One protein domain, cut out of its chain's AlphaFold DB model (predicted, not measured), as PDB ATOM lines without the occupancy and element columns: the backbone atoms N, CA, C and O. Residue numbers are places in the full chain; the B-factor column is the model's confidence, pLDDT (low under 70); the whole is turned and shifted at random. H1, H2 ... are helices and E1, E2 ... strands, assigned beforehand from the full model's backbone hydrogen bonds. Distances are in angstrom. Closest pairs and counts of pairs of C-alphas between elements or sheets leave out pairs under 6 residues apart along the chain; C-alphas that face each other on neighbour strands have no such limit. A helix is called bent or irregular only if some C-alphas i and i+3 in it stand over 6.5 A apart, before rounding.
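This is residues 5 to 58 of the 215 residues of the protein "Zn_Tnp_IS91 domain-containing protein" of Burkholderia territorii (UniProt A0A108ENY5). Picture a thin, drawn-out rod with no compact core: a two-stranded hairpin, E1 and E2, makes one end, H2 continues the length from it, and H1 makes the other end. The chain folds back at the tight link of five residues between H1 and H2, and these two helices make an open U, only just apart, with their closest C-alphas at 8.5 A. The printed part has 54 residues with two named helices and two named strands in the order H1, H2, E1, E2; the sheet order is E1 - E2, antiparallel, and the class is mixed, helices and strands. The whole is extended, with a radius of gyration of the C-alphas of 18.0 A and spans of 57 by 23 by 9 A.

Start at the sheet, where E1, residues 40 to 44, and E2, residues 53 to 57, form a hairpin, antiparallel at 160 degrees. Look at C-alphas 40 and 57, which face each other at 4.0 A. N 41 and O 56, at 2.9 A, and N 56 and O 41, at 2.8 A, are within hydrogen-bond range. Move outward to H2, residues 21 to 32, which is apart from E2. H1, residues 5 to 15, is apart from both strands, and only just apart from H2, with the closest C-alphas 8.5 A apart. Every O i to N i+4 pair is within hydrogen-bond range in H2, and 6 of 7 are in H1.

Find C-alpha 40 at (47.839, 95.743, 123.222); from there E1 runs 13.1 A to C-alpha 44. E2 runs 12.7 A and ends at C-alpha 57, at (50.800, 93.081, 123.546). H2 measures 16.6 A from C-alpha 21 to C-alpha 32. H1 begins at C-alpha 5, at (75.634, 95.019, 130.825), and measures 17.2 A; it is irregular, with C-alphas 5 and 8 lying 8.6 A apart.

The two C-alphas farthest apart are those of Glu 18 and Ala 48, at 56.9 A. The printed part has no cut; the link H1 to H2 is tight, and the links H2 to E1 and E1 to E2 are short. Look at residues 46 to 52 for pLDDT under 70; the mean of the printed part is 84.8.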
ATOM      1  N   GLY A   5      74.612  94.007 130.527       81.62
ATOM      2  CA  GLY A   5      75.634  95.019 130.825       81.62
ATOM      3  C   GLY A   5      75.505  96.308 130.006       81.62
ATOM      4  O   GLY A   5      76.515  96.932 129.709       81.62
ATOM      5  N   GLU A   6      74.291  96.672 129.571       84.94
ATOM      6  CA  GLU A   6      74.041  97.844 128.715       84.94
ATOM      7  C   GLU A   6      74.827  97.851 127.387       84.94
ATOM      8  O   GLU A   6      75.067  98.910 126.802       84.94
ATOM      9  N   ALA A   7      75.204  96.675 126.870       86.44
ATOM     10  CA  ALA A   7      76.089  96.544 125.710       86.44
ATOM     11  C   ALA A   7      75.650  97.378 124.491       86.44
ATOM     12  O   ALA A   7      76.466  98.069 123.876       86.44
ATOM     13  N   TRP A   8      74.353  97.374 124.158       86.75
ATOM     14  CA  TRP A   8      73.823  98.208 123.075       86.75
ATOM     15  C   TRP A   8      73.983  99.707 123.333       86.75
ATOM     16  O   TRP A   8      74.342 100.452 122.428       86.75
ATOM     17  N   TRP A   9      73.721 100.159 124.559       88.88
ATOM     18  CA  TRP A   9      73.777 101.576 124.907       88.88
ATOM     19  C   TRP A   9      75.211 102.106 124.878       88.88
ATOM     20  O   TRP A   9      75.463 103.182 124.332       88.88
ATOM     21  N   GLN A  10      76.162 101.319 125.384       90.06
ATOM     22  CA  GLN A  10      77.590 101.627 125.296       90.06
ATOM     23  C   GLN A  10      78.058 101.702 123.835       90.06
ATOM     24  O   GLN A  10      78.730 102.661 123.446       90.06
ATOM     25  N   TYR A  11      77.642 100.743 123.000       89.38
ATOM     26  CA  TYR A  11      77.936 100.746 121.566       89.38
ATOM     27  C   TYR A  11      77.327 101.964 120.853       89.38
ATOM     28  O   TYR A  11      78.013 102.654 120.097       89.38
ATOM     29  N   PHE A  12      76.057 102.269 121.133       90.56
ATOM     30  CA  PHE A  12      75.343 103.405 120.557       90.56
ATOM     31  C   PHE A  12      76.010 104.738 120.902       90.56
ATOM     32  O   PHE A  12      76.207 105.563 120.013       90.56
ATOM     33  N   LYS A  13      76.415 104.940 122.163       92.12
ATOM     34  CA  LYS A  13      77.143 106.147 122.590       92.12
ATOM     35  C   LYS A  13      78.446 106.337 121.817       92.12
ATOM     36  O   LYS A  13      78.739 107.450 121.396       92.12
ATOM     37  N   LYS A  14      79.203 105.256 121.613       93.31
ATOM     38  CA  LYS A  14      80.504 105.297 120.934       93.31
ATOM     39  C   LYS A  14      80.389 105.535 119.423       93.31
ATOM     40  O   LYS A  14      81.227 106.232 118.865       93.31
ATOM     41  N   HIS A  15      79.360 104.986 118.775       91.44
ATOM     42  CA  HIS A  15      79.254 104.941 117.308       91.44
ATOM     43  C   HIS A  15      78.031 105.676 116.738       91.44
ATOM     44  O   HIS A  15      77.647 105.444 115.593       91.44
ATOM     45  N   LYS A  16      77.399 106.578 117.501       88.56
ATOM     46  CA  LYS A  16      76.133 107.244 117.126       88.56
ATOM     47  C   LYS A  16      76.124 107.825 115.704       88.56
ATOM     48  O   LYS A  16      75.108 107.718 115.026       88.56
ATOM     49  N   ALA A  17      77.231 108.425 115.259       89.44
ATOM     50  CA  ALA A  17      77.346 109.046 113.934       89.44
ATOM     51  C   ALA A  17      77.482 108.030 112.780       89.44
ATOM     52  O   ALA A  17      77.144 108.342 111.642       89.44
ATOM     53  N   GLU A  18      77.955 106.816 113.062       88.56
ATOM     54  CA  GLU A  18      78.190 105.762 112.065       88.56
ATOM     55  C   GLU A  18      76.969 104.843 111.889       88.56
ATOM     56  O   GLU A  18      76.809 104.170 110.865       88.56
ATOM     57  N   ILE A  19      76.091 104.792 112.895       85.69
ATOM     58  CA  ILE A  19      74.943 103.891 112.900       85.69
ATOM     59  C   ILE A  19      73.823 104.473 112.037       85.69
ATOM     60  O   ILE A  19      73.294 105.556 112.275       85.69
ATOM     61  N   ARG A  20      73.387 103.687 111.051       85.88
ATOM     62  CA  ARG A  20      72.244 104.047 110.206       85.88
ATOM     63  C   ARG A  20      70.966 104.172 111.054       85.88
ATOM     64  O   ARG A  20      70.686 103.251 111.825       85.88
ATOM     65  N   PRO A  21      70.113 105.189 110.827       88.19
ATOM     66  CA  PRO A  21      68.852 105.360 111.559       88.19
ATOM     67  C   PRO A  21      67.960 104.113 111.570       88.19
ATOM     68  O   PRO A  21      67.393 103.755 112.598       88.19
ATOM     69  N   ALA A  22      67.916 103.380 110.453       84.75
ATOM     70  CA  ALA A  22      67.155 102.136 110.339       84.75
ATOM     71  C   ALA A  22      67.626 101.029 111.303       84.75
ATOM     72  O   ALA A  22      66.833 100.175 111.688       84.75
ATOM     73  N   VAL A  23      68.907 101.002 111.687       86.19
ATOM     74  CA  VAL A  23      69.420 100.031 112.668       86.19
ATOM     75  C   VAL A  23      68.925 100.396 114.063       86.19
ATOM     76  O   VAL A  23      68.442  99.524 114.777       86.19
ATOM     77  N   ILE A  24      68.976 101.683 114.417       89.25
ATOM     78  CA  ILE A  24      68.504 102.192 115.711       89.25
ATOM     79  C   ILE A  24      67.018 101.882 115.878       89.25
ATOM     80  O   ILE A  24      66.627 101.268 116.864       89.25
ATOM     81  N   ASP A  25      66.210 102.237 114.880       89.00
ATOM     82  CA  ASP A  25      64.770 101.979 114.868       89.00
ATOM     83  C   ASP A  25      64.447 100.479 115.015       89.00
ATOM     84  O   ASP A  25      63.607 100.102 115.833       89.00
ATOM     85  N   ASN A  26      65.176  99.598 114.320       88.12
ATOM     86  CA  ASN A  26      64.998  98.153 114.477       88.12
ATOM     87  C   ASN A  26      65.344  97.658 115.884       88.12
ATOM     88  O   ASN A  26      64.608  96.831 116.423       88.12
ATOM     89  N   VAL A  27      66.435  98.147 116.483       89.38
ATOM     90  CA  VAL A  27      66.816  97.751 117.845       89.38
ATOM     91  C   VAL A  27      65.786  98.254 118.852       89.38
ATOM     92  O   VAL A  27      65.335  97.474 119.682       89.38
ATOM     93  N   VAL A  28      65.338  99.506 118.746       89.94
ATOM     94  CA  VAL A  28      64.307 100.065 119.636       89.94
ATOM     95  C   VAL A  28      63.010  99.261 119.544       89.94
ATOM     96  O   VAL A  28      62.491  98.818 120.567       89.94
ATOM     97  N   ARG A  29      62.519  98.977 118.330       90.06
ATOM     98  CA  ARG A  29      61.319  98.145 118.131       90.06
ATOM     99  C   ARG A  29      61.500  96.724 118.656       90.06
ATOM    100  O   ARG A  29      60.563  96.153 119.207       90.06
ATOM    101  N   MET A  30      62.683  96.140 118.480       91.88
ATOM    102  CA  MET A  30      63.006  94.819 119.012       91.88
ATOM    103  C   MET A  30      62.957  94.808 120.543       91.88
ATOM    104  O   MET A  30      62.376  93.885 121.105       91.88
ATOM    105  N   LEU A  31      63.529  95.818 121.205       90.06
ATOM    106  CA  LEU A  31      63.519  95.938 122.666       90.06
ATOM    107  C   LEU A  31      62.115  96.219 123.221       90.06
ATOM    108  O   LEU A  31      61.791  95.760 124.310       90.06
ATOM    109  N   ALA A  32      61.277  96.928 122.464       91.88
ATOM    110  CA  ALA A  32      59.883  97.186 122.817       91.88
ATOM    111  C   ALA A  32      58.938  96.004 122.516       91.88
ATOM    112  O   ALA A  32      57.773  96.021 122.912       91.88
ATOM    113  N   CYS A  33      59.399  94.980 121.792       92.81
ATOM    114  CA  CYS A  33      58.545  93.911 121.287       92.81
ATOM    115  C   CYS A  33      57.845  93.145 122.419       92.81
ATOM    116  O   CYS A  33      58.503  92.547 123.266       92.81
ATOM    117  N   GLY A  34      56.509  93.093 122.387       91.06
ATOM    118  CA  GLY A  34      55.718  92.394 123.403       91.06
ATOM    119  C   GLY A  34      55.488  93.192 124.691       91.06
ATOM    120  O   GLY A  34      54.881  92.664 125.619       91.06
ATOM    121  N   LEU A  35      55.918  94.455 124.748       92.56
ATOM    122  CA  LEU A  35      55.610  95.372 125.845       92.56
ATOM    123  C   LEU A  35      54.355  96.200 125.540       92.56
ATOM    124  O   LEU A  35      54.009  96.417 124.379       92.56
ATOM    125  N   GLU A  36      53.703  96.728 126.582       91.81
ATOM    126  CA  GLU A  36      52.480  97.537 126.434       91.81
ATOM    127  C   GLU A  36      52.701  98.827 125.624       91.81
ATOM    128  O   GLU A  36      51.772  99.304 124.978       91.81
ATOM    129  N   VAL A  37      53.933  99.354 125.585       92.00
ATOM    130  CA  VAL A  37      54.307 100.536 124.781       92.00
ATOM    131  C   VAL A  37      54.114 100.325 123.273       92.00
ATOM    132  O   VAL A  37      53.941 101.287 122.534       92.00
ATOM    133  N   MET A  38      54.089  99.071 122.805       89.44
ATOM    134  CA  MET A  38      53.769  98.733 121.411       89.44
ATOM    135  C   MET A  38      52.260  98.722 121.127       89.44
ATOM    136  O   MET A  38      51.858  98.476 119.989       89.44
ATOM    137  N   GLY A  39      51.430  98.952 122.146       92.50
ATOM    138  CA  GLY A  39      49.992  98.715 122.129       92.50
ATOM    139  C   GLY A  39      49.633  97.275 122.507       92.50
ATOM    140  O   GLY A  39      50.466  96.364 122.482       92.50
ATOM    141  N   TYR A  40      48.367  97.058 122.867       93.56
ATOM    142  CA  TYR A  40      47.839  95.743 123.222       93.56
ATOM    143  C   TYR A  40      46.358  95.605 122.851       93.56
ATOM    144  O   TYR A  40      45.617  96.584 122.817       93.56
ATOM    145  N   ALA A  41      45.918  94.367 122.628       91.25
ATOM    146  CA  ALA A  41      44.504  94.001 122.611       91.25
ATOM    147  C   ALA A  41      44.113  93.431 123.981       91.25
ATOM    148  O   ALA A  41      44.857  92.632 124.550       91.25
ATOM    149  N   SER A  42      42.971  93.836 124.537       90.06
ATOM    150  CA  SER A  42      42.445  93.267 125.784       90.06
ATOM    151  C   SER A  42      41.225  92.403 125.512       90.06
ATOM    152  O   SER A  42      40.261  92.874 124.914       90.06
ATOM    153  N   HIS A  43      41.254  91.171 126.003       84.62
ATOM    154  CA  HIS A  43      40.134  90.243 125.943       84.62
ATOM    155  C   HIS A  43      39.563  90.047 127.346       84.62
ATOM    156  O   HIS A  43      40.314  89.796 128.292       84.62
ATOM    157  N   CYS A  44      38.243  90.157 127.469       79.62
ATOM    158  CA  CYS A  44      37.505  89.834 128.685       79.62
ATOM    159  C   CYS A  44      36.718  88.541 128.445       79.62
ATOM    160  O   CYS A  44      36.048  88.422 127.419       79.62
ATOM    161  N   SER A  45      36.808  87.576 129.362       70.75
ATOM    162  CA  SER A  45      35.919  86.411 129.365       70.75
ATOM    163  C   SER A  45      34.556  86.789 129.947       70.75
ATOM    164  O   SER A  45      34.483  87.571 130.891       70.75
ATOM    165  N   SER A  46      33.481  86.230 129.392       66.31
ATOM    166  CA  SER A  46      32.097  86.456 129.834       66.31
ATOM    167  C   SER A  46      31.622  85.494 130.932       66.31
ATOM    168  O   SER A  46      30.494  85.617 131.398       66.31
ATOM    169  N   THR A  47      32.443  84.529 131.348       60.06
ATOM    170  CA  THR A  47      32.104  83.577 132.414       60.06
ATOM    171  C   THR A  47      32.252  84.214 133.796       60.06
ATOM    172  O   THR A  47      33.269  84.834 134.097       60.06
ATOM    173  N   ALA A  48      31.209  84.054 134.614       56.94
ATOM    174  CA  ALA A  48      30.935  84.801 135.844       56.94
ATOM    175  C   ALA A  48      31.886  84.540 137.029       56.94
ATOM    176  O   ALA A  48      31.759  85.209 138.049       56.94
ATOM    177  N   ASP A  49      32.877  83.661 136.885       55.97
ATOM    178  CA  ASP A  49      33.885  83.430 137.915       55.97
ATOM    179  C   ASP A  49      35.209  84.077 137.499       55.97
ATOM    180  O   ASP A  49      36.001  83.534 136.730       55.97
ATOM    181  N   TYR A  50      35.414  85.277 138.043       53.66
ATOM    182  CA  TYR A  50      36.591  86.137 137.912       53.66
ATOM    183  C   TYR A  50      36.821  86.762 136.523       53.66
ATOM    184  O   TYR A  50      37.276  86.124 135.576       53.66
ATOM    185  N   GLY A  51      36.604  88.082 136.442       56.47
ATOM    186  CA  GLY A  51      36.900  88.949 135.294       56.47
ATOM    187  C   GLY A  51      38.395  89.043 134.960       56.47
ATOM    188  O   GLY A  51      39.031  90.084 135.125       56.47
ATOM    189  N   GLN A  52      38.971  87.945 134.482       66.94
ATOM    190  CA  GLN A  52      40.355  87.843 134.037       66.94
ATOM    191  C   GLN A  52      40.501  88.574 132.694       66.94
ATOM    192  O   GLN A  52      40.226  88.035 131.620       66.94
ATOM    193  N   ARG A  53      40.936  89.839 132.744       76.56
ATOM    194  CA  ARG A  53      41.268  90.618 131.545       76.56
ATOM    195  C   ARG A  53      42.651  90.218 131.039       76.56
ATOM    196  O   ARG A  53      43.668  90.627 131.597       76.56
ATOM    197  N   LYS A  54      42.700  89.469 129.938       85.88
ATOM    198  CA  LYS A  54      43.957  89.098 129.281       85.88
ATOM    199  C   LYS A  54      44.378  90.197 128.313       85.88
ATOM    200  O   LYS A  54      43.690  90.452 127.326       85.88
ATOM    201  N   LYS A  55      45.521  90.835 128.570       89.12
ATOM    202  CA  LYS A  55      46.174  91.728 127.605       89.12
ATOM    203  C   LYS A  55      47.123  90.928 126.714       89.12
ATOM    204  O   LYS A  55      47.892  90.102 127.199       89.12
ATOM    205  N   VAL A  56      47.081  91.193 125.415       90.25
ATOM    206  CA  VAL A  56      47.994  90.637 124.416       90.25
ATOM    207  C   VAL A  56      48.710  91.801 123.744       90.25
ATOM    208  O   VAL A  56      48.120  92.515 122.933       90.25
ATOM    209  N   CYS A  57      49.975  92.012 124.104       93.69
ATOM    210  CA  CYS A  57      50.800  93.081 123.546       93.69
ATOM    211  C   CYS A  57      51.175  92.800 122.090       93.69
ATOM    212  O   CYS A  57      51.416  91.654 121.694       93.69
ATOM    213  N   PHE A  58      51.264  93.857 121.289       93.12
ATOM    214  CA  PHE A  58      51.633  93.727 119.889       93.12
ATOM    215  C   PHE A  58      53.125  93.434 119.712       93.12
ATOM    216  O   PHE A  58      54.004  93.894 120.442       93.12
TER     217      PHE A  58